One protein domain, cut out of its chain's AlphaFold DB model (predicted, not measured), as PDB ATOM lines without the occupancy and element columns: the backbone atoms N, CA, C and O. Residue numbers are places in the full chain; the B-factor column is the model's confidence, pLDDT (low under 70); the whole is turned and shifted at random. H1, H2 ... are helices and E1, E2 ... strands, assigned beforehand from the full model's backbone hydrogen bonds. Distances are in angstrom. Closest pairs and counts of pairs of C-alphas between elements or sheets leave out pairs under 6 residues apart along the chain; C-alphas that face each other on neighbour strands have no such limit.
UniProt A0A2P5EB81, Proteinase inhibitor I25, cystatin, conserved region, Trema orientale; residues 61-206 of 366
ATOM      1  N   SER A  61     148.057 276.385 242.863       46.75
ATOM      2  CA  SER A  61     148.207 274.949 243.146       46.75
ATOM      3  C   SER A  61     148.521 274.092 241.916       46.75
ATOM      4  O   SER A  61     149.274 273.129 242.028       46.75
ATOM      5  N   HIS A  62     148.037 274.457 240.725       46.22
ATOM      6  CA  HIS A  62     148.281 273.667 239.511       46.22
ATOM      7  C   HIS A  62     149.691 273.813 238.934       46.22
ATOM      8  O   HIS A  62     150.098 272.997 238.109       46.22
ATOM      9  N   LEU A  63     150.460 274.825 239.352       48.72
ATOM     10  CA  LEU A  63     151.782 275.077 238.776       48.72
ATOM     11  C   LEU A  63     152.833 274.045 239.199       48.72
ATOM     12  O   LEU A  63     153.846 273.944 238.512       48.72
ATOM     13  N   TYR A  64     152.597 273.271 240.261       53.56
ATOM     14  CA  TYR A  64     153.573 272.306 240.792       53.56
ATOM     15  C   TYR A  64     153.027 270.884 240.972       53.56
ATOM     16  O   TYR A  64     153.786 269.975 241.316       53.56
ATOM     17  N   GLU A  65     151.732 270.662 240.735       56.12
ATOM     18  CA  GLU A  65     151.123 269.336 240.858       56.12
ATOM     19  C   GLU A  65     151.787 268.338 239.899       56.12
ATOM     20  O   GLU A  65     151.647 268.443 238.681       56.12
ATOM     21  N   GLY A  66     152.488 267.341 240.452       57.03
ATOM     22  CA  GLY A  66     152.988 266.196 239.681       57.03
ATOM     23  C   GLY A  66     154.454 266.229 239.252       57.03
ATOM     24  O   GLY A  66     154.986 265.183 238.872       57.03
ATOM     25  N   PHE A  67     155.137 267.370 239.377       71.00
ATOM     26  CA  PHE A  67     156.510 267.543 238.864       71.00
ATOM     27  C   PHE A  67     157.576 267.768 239.955       71.00
ATOM     28  O   PHE A  67     158.751 267.959 239.652       71.00
ATOM     29  N   TYR A  68     157.191 267.696 241.232       64.38
ATOM     30  CA  TYR A  68     158.019 268.049 242.394       64.38
ATOM     31  C   TYR A  68     159.376 267.330 242.464       64.38
ATOM     32  O   TYR A  68     159.419 266.120 242.660       64.38
ATOM     33  N   VAL A  69     160.494 268.057 242.368       55.56
ATOM     34  CA  VAL A  69     161.881 267.529 242.270       55.56
ATOM     35  C   VAL A  69     162.421 266.856 243.550       55.56
ATOM     36  O   VAL A  69     163.479 266.239 243.512       55.56
ATOM     37  N   GLY A  70     161.700 266.877 244.671       56.28
ATOM     38  CA  GLY A  70     162.119 266.178 245.893       56.28
ATOM     39  C   GLY A  70     161.569 264.755 246.037       56.28
ATOM     40  O   GLY A  70     160.879 264.224 245.159       56.28
ATOM     41  N   ASN A  71     161.856 264.145 247.193       50.44
ATOM     42  CA  ASN A  71     161.184 262.923 247.632       50.44
ATOM     43  C   ASN A  71     159.679 263.197 247.684       50.44
ATOM     44  O   ASN A  71     159.240 264.039 248.468       50.44
ATOM     45  N   TRP A  72     158.896 262.501 246.856       53.53
ATOM     46  CA  TRP A  72     157.448 262.560 246.981       53.53
ATOM     47  C   TRP A  72     157.062 262.103 248.377       53.53
ATOM     48  O   TRP A  72     157.404 260.995 248.797       53.53
ATOM     49  N   VAL A  73     156.338 262.962 249.087       48.12
ATOM     50  CA  VAL A  73     155.557 262.517 250.231       48.12
ATOM     51  C   VAL A  73     154.519 261.574 249.637       48.12
ATOM     52  O   VAL A  73     153.637 262.026 248.908       48.12
ATOM     53  N   GLN A  74     154.683 260.268 249.862       48.28
ATOM     54  CA  GLN A  74     153.653 259.283 249.551       48.28
ATOM     55  C   GLN A  74     152.395 259.720 250.293       48.28
ATOM     56  O   GLN A  74     152.293 259.570 251.507       48.28
ATOM     57  N   ARG A  75     151.470 260.344 249.571       49.88
ATOM     58  CA  ARG A  75     150.085 260.397 250.006       49.88
ATOM     59  C   ARG A  75     149.439 259.099 249.539       49.88
ATOM     60  O   ARG A  75     149.778 258.598 248.465       49.88
ATOM     61  N   ASP A  76     148.554 258.551 250.363       48.62
ATOM     62  CA  ASP A  76     147.943 257.225 250.185       48.62
ATOM     63  C   ASP A  76     147.170 257.050 248.854       48.62
ATOM     64  O   ASP A  76     146.767 255.945 248.504       48.62
ATOM     65  N   ASP A  77     146.973 258.126 248.091       51.28
ATOM     66  CA  ASP A  77     146.301 258.205 246.793       51.28
ATOM     67  C   ASP A  77     147.248 258.169 245.572       51.28
ATOM     68  O   ASP A  77     146.785 258.130 244.427       51.28
ATOM     69  N   LEU A  78     148.571 258.160 245.774       50.12
ATOM     70  CA  LEU A  78     149.566 258.096 244.699       50.12
ATOM     71  C   LEU A  78     150.166 256.699 244.598       50.12
ATOM     72  O   LEU A  78     150.880 256.230 245.479       50.12
ATOM     73  N   VAL A  79     149.854 256.035 243.487       51.72
ATOM     74  CA  VAL A  79     150.005 254.586 243.388       51.72
ATOM     75  C   VAL A  79     151.482 254.194 243.234       51.72
ATOM     76  O   VAL A  79     151.892 253.268 243.921       51.72
ATOM     77  N   TYR A  80     152.319 254.906 242.457       52.50
ATOM     78  CA  TYR A  80     153.771 254.634 242.386       52.50
ATOM     79  C   TYR A  80     154.608 255.857 241.942       52.50
ATOM     80  O   TYR A  80     154.299 256.511 240.946       52.50
ATOM     81  N   ASP A  81     155.720 256.115 242.643       49.44
ATOM     82  CA  ASP A  81     156.800 257.031 242.229       49.44
ATOM     83  C   ASP A  81     157.882 256.206 241.511       49.44
ATOM     84  O   ASP A  81     158.632 255.456 242.147       49.44
ATOM     85  N   LEU A  82     157.961 256.297 240.178       52.34
ATOM     86  CA  LEU A  82     159.093 255.731 239.447       52.34
ATOM     87  C   LEU A  82     160.258 256.721 239.562       52.34
ATOM     88  O   LEU A  82     160.548 257.491 238.651       52.34
ATOM     89  N   LYS A  83     160.993 256.640 240.680       51.09
ATOM     90  CA  LYS A  83     162.240 257.399 240.922       51.09
ATOM     91  C   LYS A  83     163.379 257.070 239.947       51.09
ATOM     92  O   LYS A  83     164.499 257.548 240.118       51.09
ATOM     93  N   ARG A  84     163.146 256.207 238.958       53.69
ATOM     94  CA  ARG A  84     164.163 255.779 238.003       53.69
ATOM     95  C   ARG A  84     164.054 256.594 236.729       53.69
ATOM     96  O   ARG A  84     162.974 256.799 236.191       53.69
ATOM     97  N   VAL A  85     165.214 256.999 236.236       55.09
ATOM     98  CA  VAL A  85     165.377 257.517 234.885       55.09
ATOM     99  C   VAL A  85     165.009 256.410 233.899       55.09
ATOM    100  O   VAL A  85     165.618 255.341 233.925       55.09
ATOM    101  N   ILE A  86     164.031 256.663 233.029       58.44
ATOM    102  CA  ILE A  86     163.512 255.661 232.096       58.44
ATOM    103  C   ILE A  86     164.156 255.890 230.736       58.44
ATOM    104  O   ILE A  86     163.909 256.881 230.042       58.44
ATOM    105  N   TYR A  87     165.000 254.948 230.341       57.16
ATOM    106  CA  TYR A  87     165.538 254.917 228.991       57.16
ATOM    107  C   TYR A  87     164.522 254.245 228.066       57.16
ATOM    108  O   TYR A  87     163.923 253.244 228.435       57.16
ATOM    109  N   LEU A  88     164.370 254.747 226.836       57.78
ATOM    110  CA  LEU A  88     163.424 254.204 225.841       57.78
ATOM    111  C   LEU A  88     163.640 252.713 225.518       57.78
ATOM    112  O   LEU A  88     162.754 252.069 224.966       57.78
ATOM    113  N   LYS A  89     164.824 252.177 225.838       53.94
ATOM    114  CA  LYS A  89     165.190 250.767 225.653       53.94
ATOM    115  C   LYS A  89     164.803 249.875 226.846       53.94
ATOM    116  O   LYS A  89     164.961 248.662 226.748       53.94
ATOM    117  N   ASP A  90     164.338 250.446 227.958       52.59
ATOM    118  CA  ASP A  90     163.943 249.697 229.151       52.59
ATOM    119  C   ASP A  90     162.489 249.227 229.013       52.59
ATOM    120  O   ASP A  90     161.541 249.975 229.242       52.59
ATOM    121  N   THR A  91     162.311 247.975 228.590       51.66
ATOM    122  CA  THR A  91     160.994 247.347 228.395       51.66
ATOM    123  C   THR A  91     160.259 247.070 229.706       51.66
ATOM    124  O   THR A  91     159.066 246.773 229.677       51.66
ATOM    125  N   SER A  92     160.947 247.162 230.851       49.00
ATOM    126  CA  SER A  92     160.360 246.905 232.169       49.00
ATOM    127  C   SER A  92     159.509 248.068 232.679       49.00
ATOM    128  O   SER A  92     158.621 247.869 233.511       49.00
ATOM    129  N   VAL A  93     159.734 249.277 232.156       54.72
ATOM    130  CA  VAL A  93     158.967 250.460 232.531       54.72
ATOM    131  C   VAL A  93     157.905 250.734 231.472       54.72
ATOM    132  O   VAL A  93     158.199 250.967 230.303       54.72
ATOM    133  N   GLY A  94     156.646 250.630 231.909       69.62
ATOM    134  CA  GLY A  94     155.478 250.354 231.074       69.62
ATOM    135  C   GLY A  94     155.370 251.186 229.800       69.62
ATOM    136  O   GLY A  94     155.421 252.418 229.845       69.62
ATOM    137  N   GLY A  95     155.123 250.505 228.676       88.88
ATOM    138  CA  GLY A  95     154.948 251.111 227.350       88.88
ATOM    139  C   GLY A  95     153.924 252.250 227.307       88.88
ATOM    140  O   GLY A  95     154.063 253.155 226.489       88.88
ATOM    141  N   ALA A  96     152.973 252.284 228.246       91.00
ATOM    142  CA  ALA A  96     152.044 253.397 228.424       91.00
ATOM    143  C   ALA A  96     152.737 254.732 228.763       91.00
ATOM    144  O   ALA A  96     152.310 255.777 228.287       91.00
ATOM    145  N   THR A  97     153.841 254.716 229.516       92.62
ATOM    146  CA  THR A  97     154.624 255.919 229.853       92.62
ATOM    147  C   THR A  97     155.316 256.493 228.617       92.62
ATOM    148  O   THR A  97     155.305 257.701 228.391       92.62
ATOM    149  N   ILE A  98     155.900 255.621 227.788       94.00
ATOM    150  CA  ILE A  98     156.537 256.024 226.527       94.00
ATOM    151  C   ILE A  98     155.478 256.526 225.542       94.00
ATOM    152  O   ILE A  98     155.688 257.551 224.899       94.00
ATOM    153  N   ALA A  99     154.335 255.839 225.454       95.19
ATOM    154  CA  ALA A  99     153.204 256.272 224.642       95.19
ATOM    155  C   ALA A  99     152.698 257.655 225.077       95.19
ATOM    156  O   ALA A  99     152.548 258.531 224.232       95.19
ATOM    157  N   ALA A 100     152.544 257.888 226.384       95.88
ATOM    158  CA  ALA A 100     152.163 259.184 226.936       95.88
ATOM    159  C   ALA A 100     153.160 260.291 226.552       95.88
ATOM    160  O   ALA A 100     152.749 261.358 226.102       95.88
ATOM    161  N   ALA A 101     154.468 260.037 226.682       96.62
ATOM    162  CA  ALA A 101     155.506 261.007 226.329       96.62
ATOM    163  C   ALA A 101     155.500 261.358 224.833       96.62
ATOM    164  O   ALA A 101     155.614 262.529 224.476       96.62
ATOM    165  N   LYS A 102     155.368 260.347 223.963       97.19
ATOM    166  CA  LYS A 102     155.291 260.548 222.509       97.19
ATOM    167  C   LYS A 102     154.037 261.320 222.121       97.19
ATOM    168  O   LYS A 102     154.151 262.326 221.435       97.19
ATOM    169  N   TYR A 103     152.884 260.908 222.643       97.81
ATOM    170  CA  TYR A 103     151.613 261.585 222.412       97.81
ATOM    171  C   TYR A 103     151.678 263.065 222.817       97.81
ATOM    172  O   TYR A 103     151.244 263.936 222.070       97.81
ATOM    173  N   ALA A 104     152.282 263.365 223.970       98.12
ATOM    174  CA  ALA A 104     152.450 264.738 224.435       98.12
ATOM    175  C   ALA A 104     153.299 265.607 223.499       98.12
ATOM    176  O   ALA A 104     152.941 266.754 223.239       98.12
ATOM    177  N   LEU A 105     154.413 265.063 223.000       97.88
ATOM    178  CA  LEU A 105     155.282 265.749 222.043       97.88
ATOM    179  C   LEU A 105     154.600 265.942 220.691       97.88
ATOM    180  O   LEU A 105     154.682 267.023 220.128       97.88
ATOM    181  N   GLU A 106     153.904 264.923 220.186       98.19
ATOM    182  CA  GLU A 106     153.177 265.006 218.918       98.19
ATOM    183  C   GLU A 106     152.089 266.084 218.961       98.19
ATOM    184  O   GLU A 106     151.996 266.893 218.042       98.19
ATOM    185  N   GLU A 107     151.298 266.141 220.033       98.19
ATOM    186  CA  GLU A 107     150.284 267.188 220.203       98.19
ATOM    187  C   GLU A 107     150.905 268.583 220.339       98.19
ATOM    188  O   GLU A 107     150.409 269.538 219.746       98.19
ATOM    189  N   HIS A 108     152.018 268.718 221.063       97.94
ATOM    190  CA  HIS A 108     152.736 269.991 221.144       97.94
ATOM    191  C   HIS A 108     153.286 270.433 219.780       97.94
ATOM    192  O   HIS A 108     153.083 271.577 219.383       97.94
ATOM    193  N   ASN A 109     153.912 269.518 219.035       98.31
ATOM    194  CA  ASN A 109     154.448 269.770 217.698       98.31
ATOM    195  C   ASN A 109     153.353 270.217 216.721       98.31
ATOM    196  O   ASN A 109     153.561 271.159 215.959       98.31
ATOM    197  N   LYS A 110     152.169 269.588 216.773       98.12
ATOM    198  CA  LYS A 110     151.007 269.996 215.968       98.12
ATOM    199  C   LYS A 110     150.532 271.409 216.309       98.12
ATOM    200  O   LYS A 110     150.200 272.159 215.399       98.12
ATOM    201  N   ASN A 111     150.493 271.758 217.595       98.00
ATOM    202  CA  ASN A 111     149.957 273.041 218.055       98.00
ATOM    203  C   ASN A 111     150.930 274.209 217.837       98.00
ATOM    204  O   ASN A 111     150.494 275.296 217.472       98.00
ATOM    205  N   GLU A 112     152.231 273.988 218.030       97.50
ATOM    206  CA  GLU A 112     153.261 275.036 217.944       97.50
ATOM    207  C   GLU A 112     154.032 275.036 216.610       97.50
ATOM    208  O   GLU A 112     154.879 275.898 216.385       97.50
ATOM    209  N   GLY A 113     153.788 274.064 215.725       97.31
ATOM    210  CA  GLY A 113     154.515 273.932 214.457       97.31
ATOM    211  C   GLY A 113     155.995 273.567 214.630       97.31
ATOM    212  O   GLY A 113     156.840 274.025 213.860       97.31
ATOM    213  N   THR A 114     156.327 272.769 215.648       97.12
ATOM    214  CA  THR A 114     157.702 272.339 215.970       97.12
ATOM    215  C   THR A 114     157.959 270.875 215.573       97.12
ATOM    216  O   THR A 114     157.029 270.137 215.261       97.12
ATOM    217  N   ASP A 115     159.228 270.435 215.557       97.38
ATOM    218  CA  ASP A 115     159.632 269.028 215.310       97.38
ATOM    219  C   ASP A 115     160.472 268.481 216.479       97.38
ATOM    220  O   ASP A 115     161.612 268.035 216.324       97.38
ATOM    221  N   LEU A 116     159.940 268.569 217.702       97.31
ATOM    222  CA  LEU A 116     160.612 268.010 218.872       97.31
ATOM    223  C   LEU A 116     160.509 266.480 218.872       97.31
ATOM    224  O   LEU A 116     159.420 265.912 218.775       97.31
ATOM    225  N   LYS A 117     161.644 265.799 219.053       97.25
ATOM    226  CA  LYS A 117     161.717 264.334 219.158       97.25
ATOM    227  C   LYS A 117     162.037 263.919 220.584       97.25
ATOM    228  O   LYS A 117     162.874 264.526 221.248       97.25
ATOM    229  N   LEU A 118     161.391 262.853 221.054       96.19
ATOM    230  CA  LEU A 118     161.635 262.311 222.388       96.19
ATOM    231  C   LEU A 118     163.033 261.686 222.459       96.19
ATOM    232  O   LEU A 118     163.272 260.647 221.847       96.19
ATOM    233  N   CYS A 119     163.931 262.263 223.256       94.44
ATOM    234  CA  CYS A 119     165.251 261.679 223.498       94.44
ATOM    235  C   CYS A 119     165.246 260.762 224.722       94.44
ATOM    236  O   CYS A 119     165.769 259.646 224.682       94.44
ATOM    237  N   LYS A 120     164.681 261.235 225.839       92.19
ATOM    238  CA  LYS A 120     164.759 260.534 227.127       92.19
ATOM    239  C   LYS A 120     163.623 260.934 228.056       92.19
ATOM    240  O   LYS A 120     163.263 262.103 228.107       92.19
ATOM    241  N   ILE A 121     163.122 259.994 228.854       93.12
ATOM    242  CA  ILE A 121     162.224 260.297 229.971       93.12
ATOM    243  C   ILE A 121     163.083 260.360 231.235       93.12
ATOM    244  O   ILE A 121     163.647 259.367 231.691       93.12
ATOM    245  N   VAL A 122     163.249 261.562 231.774       90.88
ATOM    246  CA  VAL A 122     164.037 261.800 232.991       90.88
ATOM    247  C   VAL A 122     163.283 261.293 234.206       90.88
ATOM    248  O   VAL A 122     163.884 260.729 235.116       90.88
ATOM    249  N   ARG A 123     161.963 261.480 234.198       88.44
ATOM    250  CA  ARG A 123     161.089 261.120 235.301       88.44
ATOM    251  C   ARG A 123     159.700 260.782 234.799       88.44
ATOM    252  O   ARG A 123     159.197 261.446 233.894       88.44
ATOM    253  N   ALA A 124     159.070 259.813 235.447       90.06
ATOM    254  CA  ALA A 124     157.656 259.546 235.282       90.06
ATOM    255  C   ALA A 124     157.007 259.300 236.641       90.06
ATOM    256  O   ALA A 124     157.447 258.444 237.398       90.06
ATOM    257  N   ASN A 125     155.929 260.015 236.921       88.88
ATOM    258  CA  ASN A 125     155.013 259.691 238.005       88.88
ATOM    259  C   ASN A 125     153.664 259.369 237.377       88.88
ATOM    260  O   ASN A 125     153.323 259.929 236.331       88.88
ATOM    261  N   TYR A 126     152.876 258.511 238.013       87.62
ATOM    262  CA  TYR A 126     151.489 258.351 237.610       87.62
ATOM    263  C   TYR A 126     150.540 258.368 238.796       87.62
ATOM    264  O   TYR A 126     150.861 257.936 239.901       87.62
ATOM    265  N   GLN A 127     149.347 258.882 238.538       85.38
ATOM    266  CA  GLN A 127     148.266 258.960 239.500       85.38
ATOM    267  C   GLN A 127     147.022 258.370 238.856       85.38
ATOM    268  O   GLN A 127     146.558 258.860 237.825       85.38
ATOM    269  N   ASN A 128     146.485 257.317 239.464       82.75
ATOM    270  CA  ASN A 128     145.148 256.852 239.134       82.75
ATOM    271  C   ASN A 128     144.173 257.785 239.853       82.75
ATOM    272  O   ASN A 128     144.172 257.838 241.083       82.75
ATOM    273  N   ARG A 129     143.433 258.606 239.107       67.69
ATOM    274  CA  ARG A 129     142.527 259.574 239.726       67.69
ATOM    275  C   ARG A 129     141.147 258.948 239.826       67.69
ATOM    276  O   ARG A 129     140.619 258.532 238.815       67.69
ATOM    277  N   ASP A 130     140.590 259.004 241.034       64.00
ATOM    278  CA  ASP A 130     139.168 258.861 241.368       64.00
ATOM    279  C   ASP A 130     138.483 257.544 240.918       64.00
ATOM    280  O   ASP A 130     138.332 257.291 239.723       64.00
ATOM    281  N   PRO A 131     137.944 256.732 241.851       66.62
ATOM    282  CA  PRO A 131     137.131 255.555 241.524       66.62
ATOM    283  C   PRO A 131     135.991 255.816 240.527       66.62
ATOM    284  O   PRO A 131     135.535 254.888 239.864       66.62
ATOM    285  N   ARG A 132     135.504 257.061 240.433       75.00
ATOM    286  CA  ARG A 132     134.370 257.441 239.578       75.00
ATOM    287  C   ARG A 132     134.767 257.880 238.171       75.00
ATOM    288  O   ARG A 132     133.902 257.959 237.305       75.00
ATOM    289  N   SER A 133     136.041 258.185 237.930       67.94
ATOM    290  CA  SER A 133     136.533 258.620 236.622       67.94
ATOM    291  C   SER A 133     137.768 257.805 236.256       67.94
ATOM    292  O   SER A 133     138.884 258.277 236.458       67.94
ATOM    293  N   PRO A 134     137.592 256.575 235.737       80.00
ATOM    294  CA  PRO A 134     138.712 255.699 235.426       80.00
ATOM    295  C   PRO A 134     139.671 256.405 234.463       80.00
ATOM    296  O   PRO A 134     139.339 256.672 233.305       80.00
ATOM    297  N   GLY A 135     140.861 256.739 234.958       88.81
ATOM    298  CA  GLY A 135     141.833 257.516 234.209       88.81
ATOM    299  C   GLY A 135     143.195 257.573 234.888       88.81
ATOM    300  O   GLY A 135     143.313 257.714 236.105       88.81
ATOM    301  N   TRP A 136     144.240 257.500 234.071       91.12
ATOM    302  CA  TRP A 136     145.628 257.542 234.512       91.12
ATOM    303  C   TRP A 136     146.241 258.871 234.104       91.12
ATOM    304  O   TRP A 136     146.349 259.170 232.915       91.12
ATOM    305  N   TYR A 137     146.654 259.667 235.084       92.19
ATOM    306  CA  TYR A 137     147.496 260.826 234.836       92.19
ATOM    307  C   TYR A 137     148.953 260.401 234.848       92.19
ATOM    308  O   TYR A 137     149.418 259.844 235.836       92.19
ATOM    309  N   TYR A 138     149.671 260.722 233.783       93.38
ATOM    310  CA  TYR A 138     151.113 260.605 233.670       93.38
ATOM    311  C   TYR A 138     151.719 261.994 233.807       93.38
ATOM    312  O   TYR A 138     151.412 262.886 233.019       93.38
ATOM    313  N   TYR A 139     152.579 262.171 234.800       93.31
ATOM    314  CA  TYR A 139     153.361 263.382 235.004       93.31
ATOM    315  C   TYR A 139     154.802 263.073 234.634       93.31
ATOM    316  O   TYR A 139     155.500 262.344 235.342       93.31
ATOM    317  N   LEU A 140     155.227 263.575 233.484       94.19
ATOM    318  CA  LEU A 140     156.485 263.199 232.864       94.19
ATOM    319  C   LEU A 140     157.409 264.404 232.790       94.19
ATOM    320  O   LEU A 140     156.996 265.491 232.393       94.19
ATOM    321  N   THR A 141     158.678 264.181 233.109       94.56
ATOM    322  CA  THR A 141     159.758 265.088 232.726       94.56
ATOM    323  C   THR A 141     160.562 264.410 231.628       94.56
ATOM    324  O   THR A 141     161.082 263.309 231.831       94.56
ATOM    325  N   LEU A 142     160.673 265.048 230.468       95.12
ATOM    326  CA  LEU A 142     161.331 264.493 229.287       95.12
ATOM    327  C   LEU A 142     162.395 265.442 228.734       95.12
ATOM    328  O   LEU A 142     162.293 266.652 228.894       95.12
ATOM    329  N   LYS A 143     163.428 264.876 228.108       94.94
ATOM    330  CA  LYS A 143     164.425 265.591 227.302       94.94
ATOM    331  C   LYS A 143     164.053 265.427 225.831       94.94
ATOM    332  O   LYS A 143     163.833 264.288 225.398       94.94
ATOM    333  N   ALA A 144     164.003 266.527 225.090       96.69
ATOM    334  CA  ALA A 144     163.732 266.521 223.656       96.69
ATOM    335  C   ALA A 144     165.011 266.737 222.821       96.69
ATOM    336  O   ALA A 144     166.108 266.899 223.365       96.69
ATOM    337  N   SER A 145     164.868 266.688 221.495       96.75
ATOM    338  CA  SER A 145     165.957 266.801 220.512       96.75
ATOM    339  C   SER A 145     166.641 268.160 220.464       96.75
ATOM    340  O   SER A 145     167.763 268.251 219.982       96.75
ATOM    341  N   ASP A 146     166.004 269.199 220.985       95.19
ATOM    342  CA  ASP A 146     166.584 270.533 221.150       95.19
ATOM    343  C   ASP A 146     167.472 270.644 222.406       95.19
ATOM    344  O   ASP A 146     167.882 271.734 222.800       95.19
ATOM    345  N   ASN A 147     167.763 269.510 223.052       92.25
ATOM    346  CA  ASN A 147     168.492 269.407 224.310       92.25
ATOM    347  C   ASN A 147     167.815 270.108 225.509       92.25
ATOM    348  O   ASN A 147     168.427 270.183 226.581       92.25
ATOM    349  N   CYS A 148     166.552 270.531 225.392       93.56
ATOM    350  CA  CYS A 148     165.781 271.099 226.495       93.56
ATOM    351  C   CYS A 148     165.001 270.029 227.269       93.56
ATOM    352  O   CYS A 148     164.770 268.905 226.807       93.56
ATOM    353  N   PHE A 149     164.587 270.399 228.483       94.19
ATOM    354  CA  PHE A 149     163.725 269.588 229.334       94.19
ATOM    355  C   PHE A 149     162.313 270.160 229.367       94.19
ATOM    356  O   PHE A 149     162.122 271.370 229.491       94.19
ATOM    357  N   TYR A 150     161.333 269.266 229.338       95.75
ATOM    358  CA  TYR A 150     159.916 269.585 229.339       95.75
ATOM    359  C   TYR A 150     159.188 268.814 230.430       95.75
ATOM    360  O   TYR A 150     159.562 267.694 230.780       95.75
ATOM    361  N   GLU A 151     158.129 269.422 230.946       95.88
ATOM    362  CA  GLU A 151     157.174 268.826 231.869       95.88
ATOM    363  C   GLU A 151     155.837 268.663 231.154       95.88
ATOM    364  O   GLU A 151     155.301 269.620 230.587       95.88
ATOM    365  N   THR A 152     155.282 267.454 231.194       96.56
ATOM    366  CA  THR A 152     153.974 267.176 230.608       96.56
ATOM    367  C   THR A 152     153.075 266.354 231.518       96.56
ATOM    368  O   THR A 152     153.518 265.432 232.203       96.56
ATOM    369  N   LYS A 153     151.791 266.727 231.537       95.44
ATOM    370  CA  LYS A 153     150.711 266.017 232.223       95.44
ATOM    371  C   LYS A 153     149.788 265.432 231.165       95.44
ATOM    372  O   LYS A 153     149.108 266.185 230.466       95.44
ATOM    373  N   VAL A 154     149.730 264.111 231.078       96.19
ATOM    374  CA  VAL A 154     148.925 263.385 230.089       96.19
ATOM    375  C   VAL A 154     147.875 262.558 230.807       96.19
ATOM    376  O   VAL A 154     148.203 261.804 231.713       96.19
ATOM    377  N   LEU A 155     146.614 262.688 230.412       94.31
ATOM    378  CA  LEU A 155     145.528 261.835 230.882       94.31
ATOM    379  C   LEU A 155     145.273 260.731 229.856       94.31
ATOM    380  O   LEU A 155     144.992 261.032 228.698       94.31
ATOM    381  N   TYR A 156     145.304 259.482 230.304       94.75
ATOM    382  CA  TYR A 156     144.796 258.328 229.570       94.75
ATOM    383  C   TYR A 156     143.466 257.873 230.164       94.75
ATOM    384  O   TYR A 156     143.391 257.605 231.363       94.75
ATOM    385  N   GLN A 157     142.433 257.762 229.336       93.94
ATOM    386  CA  GLN A 157     141.116 257.253 229.712       93.94
ATOM    387  C   GLN A 157     140.938 255.842 229.129       93.94
ATOM    388  O   GLN A 157     140.740 255.712 227.922       93.94
ATOM    389  N   PRO A 158     140.991 254.773 229.951       90.50
ATOM    390  CA  PRO A 158     140.910 253.397 229.456       90.50
ATOM    391  C   PRO A 158     139.581 253.074 228.773       90.50
ATOM    392  O   PRO A 158     139.567 252.339 227.794       90.50
ATOM    393  N   VAL A 159     138.475 253.643 229.268       89.69
ATOM    394  CA  VAL A 159     137.116 253.353 228.771       89.69
ATOM    395  C   VAL A 159     136.943 253.795 227.319       89.69
ATOM    396  O   VAL A 159     136.364 253.074 226.518       89.69
ATOM    397  N   SER A 160     137.470 254.967 226.971       94.06
ATOM    398  CA  SER A 160     137.434 255.534 225.619       94.06
ATOM    399  C   SER A 160     138.706 255.260 224.817       94.06
ATOM    400  O   SER A 160     138.813 255.714 223.681       94.06
ATOM    401  N   ALA A 161     139.696 254.589 225.417       94.25
ATOM    402  CA  ALA A 161     141.059 254.463 224.901       94.25
ATOM    403  C   ALA A 161     141.671 255.801 224.426       94.25
ATOM    404  O   ALA A 161     142.521 255.824 223.535       94.25
ATOM    405  N   SER A 162     141.247 256.922 225.017       95.31
ATOM    406  CA  SER A 162     141.634 258.261 224.578       95.31
ATOM    407  C   SER A 162     142.764 258.831 225.427       95.31
ATOM    408  O   SER A 162     142.882 258.579 226.631       95.31
ATOM    409  N   TRP A 163     143.593 259.642 224.779       97.19
ATOM    410  CA  TRP A 163     144.666 260.401 225.403       97.19
ATOM    411  C   TRP A 163     144.319 261.886 225.352       97.19
ATOM    412  O   TRP A 163     143.633 262.339 224.441       97.19
ATOM    413  N   SER A 164     144.761 262.656 226.344       96.62
ATOM    414  CA  SER A 164     144.674 264.116 226.292       96.62
ATOM    415  C   SER A 164     145.827 264.763 227.046       96.62
ATOM    416  O   SER A 164     146.128 264.401 228.188       96.62
ATOM    417  N   VAL A 165     146.466 265.747 226.417       97.25
ATOM    418  CA  VAL A 165     147.493 266.567 227.062       97.25
ATOM    419  C   VAL A 165     146.797 267.629 227.903       97.25
ATOM    420  O   VAL A 165     145.992 268.407 227.401       97.25
ATOM    421  N   LYS A 166     147.072 267.646 229.207       95.62
ATOM    422  CA  LYS A 166     146.554 268.664 230.135       95.62
ATOM    423  C   LYS A 166     147.558 269.779 230.394       95.62
ATOM    424  O   LYS A 166     147.159 270.877 230.758       95.62
ATOM    425  N   LEU A 167     148.845 269.481 230.248       95.69
ATOM    426  CA  LEU A 167     149.932 270.440 230.398       95.69
ATOM    427  C   LEU A 167     151.106 270.006 229.523       95.69
ATOM    428  O   LEU A 167     151.464 268.826 229.519       95.69
ATOM    429  N   PHE A 168     151.731 270.962 228.850       96.69
ATOM    430  CA  PHE A 168     153.039 270.805 228.228       96.69
ATOM    431  C   PHE A 168     153.785 272.132 228.352       96.69
ATOM    432  O   PHE A 168     153.273 273.164 227.928       96.69
ATOM    433  N   ARG A 169     154.959 272.128 228.984       95.38
ATOM    434  CA  ARG A 169     155.759 273.344 229.189       95.38
ATOM    435  C   ARG A 169     157.241 273.025 229.332       95.38
ATOM    436  O   ARG A 169     157.609 271.888 229.618       95.38
ATOM    437  N   SER A 170     158.082 274.048 229.209       94.75
ATOM    438  CA  SER A 170     159.490 273.955 229.617       94.75
ATOM    439  C   SER A 170     159.596 273.593 231.102       94.75
ATOM    440  O   SER A 170     158.846 274.114 231.930       94.75
ATOM    441  N   ALA A 171     160.518 272.696 231.442       91.81
ATOM    442  CA  ALA A 171     160.703 272.232 232.812       91.81
ATOM    443  C   ALA A 171     161.353 273.321 233.677       91.81
ATOM    444  O   ALA A 171     162.448 273.785 233.363       91.81
ATOM    445  N   LEU A 172     160.711 273.686 234.792       86.50
ATOM    446  CA  LEU A 172     161.109 274.836 235.621       86.50
ATOM    447  C   LEU A 172     162.377 274.594 236.454       86.50
ATOM    448  O   LEU A 172     163.081 275.526 236.830       86.50
ATOM    449  N   HIS A 173     162.667 273.336 236.781       79.25
ATOM    450  CA  HIS A 173     163.747 272.987 237.709       79.25
ATOM    451  C   HIS A 173     164.984 272.384 237.030       79.25
ATOM    452  O   HIS A 173     165.951 272.045 237.707       79.25
ATOM    453  N   TYR A 174     164.979 272.260 235.699       72.50
ATOM    454  CA  TYR A 174     166.034 271.564 234.950       72.50
ATOM    455  C   TYR A 174     166.936 272.494 234.131       72.50
ATOM    456  O   TYR A 174     167.805 272.021 233.400       72.50
ATOM    457  N   HIS A 175     166.806 273.814 234.288       65.62
ATOM    458  CA  HIS A 175     167.623 274.799 233.568       65.62
ATOM    459  C   HIS A 175     169.137 274.639 233.821       65.62
ATOM    460  O   HIS A 175     169.940 274.910 232.928       65.62
ATOM    461  N   ASN A 176     169.523 274.120 234.995       60.59
ATOM    462  CA  ASN A 176     170.923 273.924 235.391       60.59
ATOM    463  C   ASN A 176     171.468 272.513 235.087       60.59
ATOM    464  O   ASN A 176     172.638 272.240 235.333       60.59
ATOM    465  N   TRP A 177     170.658 271.609 234.526       62.53
ATOM    466  CA  TRP A 177     171.050 270.215 234.265       62.53
ATOM    467  C   TRP A 177     171.905 270.050 232.985       62.53
ATOM    468  O   TRP A 177     172.226 268.936 232.582       62.53
ATOM    469  N   LYS A 178     172.329 271.136 232.328       53.66
ATOM    470  CA  LYS A 178     173.070 271.123 231.044       53.66
ATOM    471  C   LYS A 178     174.341 270.242 230.995       53.66
ATOM    472  O   LYS A 178     174.888 270.059 229.920       53.66
ATOM    473  N   ALA A 179     174.783 269.665 232.112       54.44
ATOM    474  CA  ALA A 179     175.938 268.778 232.207       54.44
ATOM    475  C   ALA A 179     175.671 267.274 231.950       54.44
ATOM    476  O   ALA A 179     176.615 266.494 232.053       54.44
ATOM    477  N   ILE A 180     174.444 266.814 231.637       56.41
ATOM    478  CA  ILE A 180     174.272 265.403 231.226       56.41
ATOM    479  C   ILE A 180     174.749 265.198 229.780       56.41
ATOM    480  O   ILE A 180     174.209 265.873 228.896       56.41
ATOM    481  N   PRO A 181     175.668 264.239 229.526       54.25
ATOM    482  CA  PRO A 181     176.185 263.986 228.188       54.25
ATOM    483  C   PRO A 181     175.063 263.633 227.206       54.25
ATOM    484  O   PRO A 181     174.017 263.085 227.584       54.25
ATOM    485  N   GLU A 182     175.267 264.014 225.948       55.84
ATOM    486  CA  GLU A 182     174.259 263.974 224.895       55.84
ATOM    487  C   GLU A 182     173.714 262.564 224.619       55.84
ATOM    488  O   GLU A 182     174.364 261.537 224.814       55.84
ATOM    489  N   CYS A 183     172.457 262.514 224.167       48.88
ATOM    490  CA  CYS A 183     171.750 261.269 223.869       48.88
ATOM    491  C   CYS A 183     172.316 260.507 222.658       48.88
ATOM    492  O   CYS A 183     171.979 259.335 222.494       48.88
ATOM    493  N   SER A 184     173.142 261.145 221.829       51.66
ATOM    494  CA  SER A 184     173.768 260.561 220.640       51.66
ATOM    495  C   SER A 184     174.899 259.592 220.995       51.66
ATOM    496  O   SER A 184     174.883 258.464 220.514       51.66
ATOM    497  N   GLU A 185     175.818 259.979 221.881       52.00
ATOM    498  CA  GLU A 185     177.042 259.204 222.153       52.00
ATOM    499  C   GLU A 185     176.790 258.000 223.072       52.00
ATOM    500  O   GLU A 185     177.202 256.877 222.788       52.00
ATOM    501  N   ILE A 186     175.996 258.171 224.134       54.44
ATOM    502  CA  ILE A 186     175.775 257.089 225.110       54.44
ATOM    503  C   ILE A 186     174.968 255.927 224.500       54.44
ATOM    504  O   ILE A 186     175.093 254.779 224.934       54.44
ATOM    505  N   LEU A 187     174.097 256.206 223.522       49.72
ATOM    506  CA  LEU A 187     173.248 255.185 222.905       49.72
ATOM    507  C   LEU A 187     173.931 254.431 221.762       49.72
ATOM    508  O   LEU A 187     173.510 253.294 221.531       49.72
ATOM    509  N   SER A 188     174.925 255.018 221.084       54.41
ATOM    510  CA  SER A 188     175.731 254.336 220.064       54.41
ATOM    511  C   SER A 188     176.844 253.517 220.710       54.41
ATOM    512  O   SER A 188     176.888 252.309 220.495       54.41
ATOM    513  N   GLU A 189     177.643 254.104 221.604       59.19
ATOM    514  CA  GLU A 189     178.801 253.431 222.204       59.19
ATOM    515  C   GLU A 189     178.389 252.229 223.052       59.19
ATOM    516  O   GLU A 189     178.893 251.124 222.864       59.19
ATOM    517  N   LYS A 190     177.381 252.379 223.923       66.12
ATOM    518  CA  LYS A 190     176.889 251.240 224.719       66.12
ATOM    519  C   LYS A 190     176.180 250.188 223.872       66.12
ATOM    520  O   LYS A 190     176.057 249.042 224.302       66.12
ATOM    521  N   PHE A 191     175.658 250.554 222.704       60.03
ATOM    522  CA  PHE A 191     175.032 249.600 221.790       60.03
ATOM    523  C   PHE A 191     176.081 248.807 221.017       60.03
ATOM    524  O   PHE A 191     175.962 247.584 220.927       60.03
ATOM    525  N   GLU A 192     177.129 249.471 220.537       76.31
ATOM    526  CA  GLU A 192     178.293 248.823 219.944       76.31
ATOM    527  C   GLU A 192     178.994 247.927 220.963       76.31
ATOM    528  O   GLU A 192     179.219 246.756 220.675       76.31
ATOM    529  N   GLU A 193     179.208 248.392 222.195       80.56
ATOM    530  CA  GLU A 193     179.815 247.596 223.265       80.56
ATOM    531  C   GLU A 193     178.966 246.361 223.618       80.56
ATOM    532  O   GLU A 193     179.483 245.252 223.777       80.56
ATOM    533  N   MET A 194     177.639 246.505 223.691       74.31
ATOM    534  CA  MET A 194     176.736 245.390 223.987       74.31
ATOM    535  C   MET A 194     176.651 244.387 222.825       74.31
ATOM    536  O   MET A 194     176.589 243.177 223.072       74.31
ATOM    537  N   ASN A 195     176.678 244.857 221.576       72.88
ATOM    538  CA  ASN A 195     176.748 243.998 220.393       72.88
ATOM    539  C   ASN A 195     178.094 243.277 220.311       72.88
ATOM    540  O   ASN A 195     178.107 242.058 220.146       72.88
ATOM    541  N   LEU A 196     179.200 243.978 220.562       85.25
ATOM    542  CA  LEU A 196     180.544 243.408 220.626       85.25
ATOM    543  C   LEU A 196     180.640 242.348 221.735       85.25
ATOM    544  O   LEU A 196     181.200 241.272 221.534       85.25
ATOM    545  N   LYS A 197     180.028 242.593 222.901       85.75
ATOM    546  CA  LYS A 197     179.972 241.630 224.014       85.75
ATOM    547  C   LYS A 197     179.122 240.403 223.674       85.75
ATOM    548  O   LYS A 197     179.501 239.285 224.025       85.75
ATOM    549  N   LYS A 198     177.997 240.574 222.969       80.56
ATOM    550  CA  LYS A 198     177.188 239.454 222.446       80.56
ATOM    551  C   LYS A 198     177.953 238.653 221.392       80.56
ATOM    552  O   LYS A 198     177.874 237.427 221.395       80.56
ATOM    553  N   GLU A 199     178.708 239.319 220.529       84.44
ATOM    554  CA  GLU A 199     179.507 238.675 219.490       84.44
ATOM    555  C   GLU A 199     180.696 237.901 220.077       84.44
ATOM    556  O   GLU A 199     180.895 236.740 219.726       84.44
ATOM    557  N   ARG A 200     181.402 238.468 221.065       84.56
ATOM    558  CA  ARG A 200     182.441 237.762 221.839       84.56
ATOM    559  C   ARG A 200     181.890 236.515 222.530       84.56
ATOM    560  O   ARG A 200     182.493 235.452 222.430       84.56
ATOM    561  N   LYS A 201     180.704 236.598 223.150       78.31
ATOM    562  CA  LYS A 201     180.031 235.424 223.740       78.31
ATOM    563  C   LYS A 201     179.668 234.363 222.696       78.31
ATOM    564  O   LYS A 201     179.761 233.175 222.985       78.31
ATOM    565  N   ARG A 202     179.270 234.767 221.483       75.31
ATOM    566  CA  ARG A 202     178.999 233.836 220.372       75.31
ATOM    567  C   ARG A 202     180.273 233.158 219.861       75.31
ATOM    568  O   ARG A 202     180.224 231.960 219.612       75.31
ATOM    569  N   LYS A 203     181.390 233.886 219.743       75.31
ATOM    570  CA  LYS A 203     182.694 233.324 219.336       75.31
ATOM    571  C   LYS A 203     183.221 232.323 220.365       75.31
ATOM    572  O   LYS A 203     183.441 231.173 220.011       75.31
ATOM    573  N   HIS A 204     183.243 232.701 221.643       69.81
ATOM    574  CA  HIS A 204     183.712 231.822 222.720       69.81
ATOM    575  C   HIS A 204     182.843 230.557 222.880       69.81
ATOM    576  O   HIS A 204     183.347 229.482 223.189       69.81
ATOM    577  N   LYS A 205     181.529 230.658 222.617       65.81
ATOM    578  CA  LYS A 205     180.620 229.498 222.585       65.81
ATOM    579  C   LYS A 205     180.864 228.587 221.375       65.81
ATOM    580  O   LYS A 205     180.632 227.389 221.475       65.81
ATOM    581  N   LYS A 206     181.301 229.136 220.237       63.75
ATOM    582  CA  LYS A 206     181.606 228.366 219.021       63.75
ATOM    583  C   LYS A 206     182.950 227.642 219.135       63.75
ATOM    584  O   LYS A 206     183.052 226.513 218.671       63.75
TER     585      LYS A 206
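Overview. This is residues 61 to 206 of the 366 residues of the protein "Proteinase inhibitor I25, cystatin, conserved region" of Trema orientale (UniProt A0A2P5EB81). A twisted sheet of five antiparallel strands, E1 to E5, curls round one helix, H1, and a second, longer helix, H2, sticks out from this body as an arm with its residues 188 to 206. The unnamed residues 61 to 79 loop past the side of the sheet away from H1. The printed part has 146 residues, with two named helices and five named strands in the order E1 H1 E2 E3 E4 E5 H2; across the sheet the order is E1 E2 E3 E4 E5, and the class is mixed, helices and strands. The whole is only just loose, close to compact, with a radius of gyration of the C-alphas of 17.6 A, and is elongated, spanning 59 by 32 by 31 A.

Arrangement. E2, residues 118 to 128, E3, residues 136 to 144, E4, residues 149 to 157, and E5, residues 162 to 170, form a meander, each strand the antiparallel neighbour of the one before, and each successive pair is a hairpin. N 125 and O 139 of E2 and E3 are 2.8 A apart, N 138 and O 154 of E3 and E4 2.8 A, and N 153 and O 167 of E4 and E5 2.9 A, each within hydrogen-bond range. E2 bends by 73 degrees at residue 122 and E3 by 54 degrees at residue 141. E1, residues 80 to 82, is an edge strand antiparallel to E2; C-alphas 81 and 125 face each other at 5.3 A, with no backbone N and O within hydrogen-bond range across the pair. H1, residues 95 to 112, is on one face of the sheet, making two layers, a helix layer and a sheet layer. Its closest C-alphas to E5 are those of Ala 104 and Val 165, 5.9 A apart, and to E4 those of Ala 100 and Val 154, 6.2 A. H2, residues 183 to 206, only grazes the sheet with its residues 183 to 184; the closest C-alphas of H2 and E2 are those of Cys 183 and Cys 119, 6.5 A apart. H1 and H2 are apart. Every O i to N i+4 pair is within hydrogen-bond range in H1, and 18 of 20 in H2.

Along the chain. E1 begins at C-alpha 80, (153.771, 254.634, 242.386). H1 is 25.8 A long, E2 24.1 A, E3 22.9 A, E4 25.8 A and E5 24.3 A. H2, 34.7 A long, ends at C-alpha 206, (181.606, 228.366, 219.021).

Size, cuts and confidence. The C-alphas of Ser 61 and Lys 206, the two farthest apart, are 62.2 A apart. Without residues 188 to 206, which stand free, the body spans 45 by 33 by 32 A. The printed part has no cut; the links E1 to H1 and E5 to H2 are long, 12 residues each. The mean pLDDT of the printed part is 77.4, and 57 residues are under 70, among them residues 68 to 94 and 175 to 191.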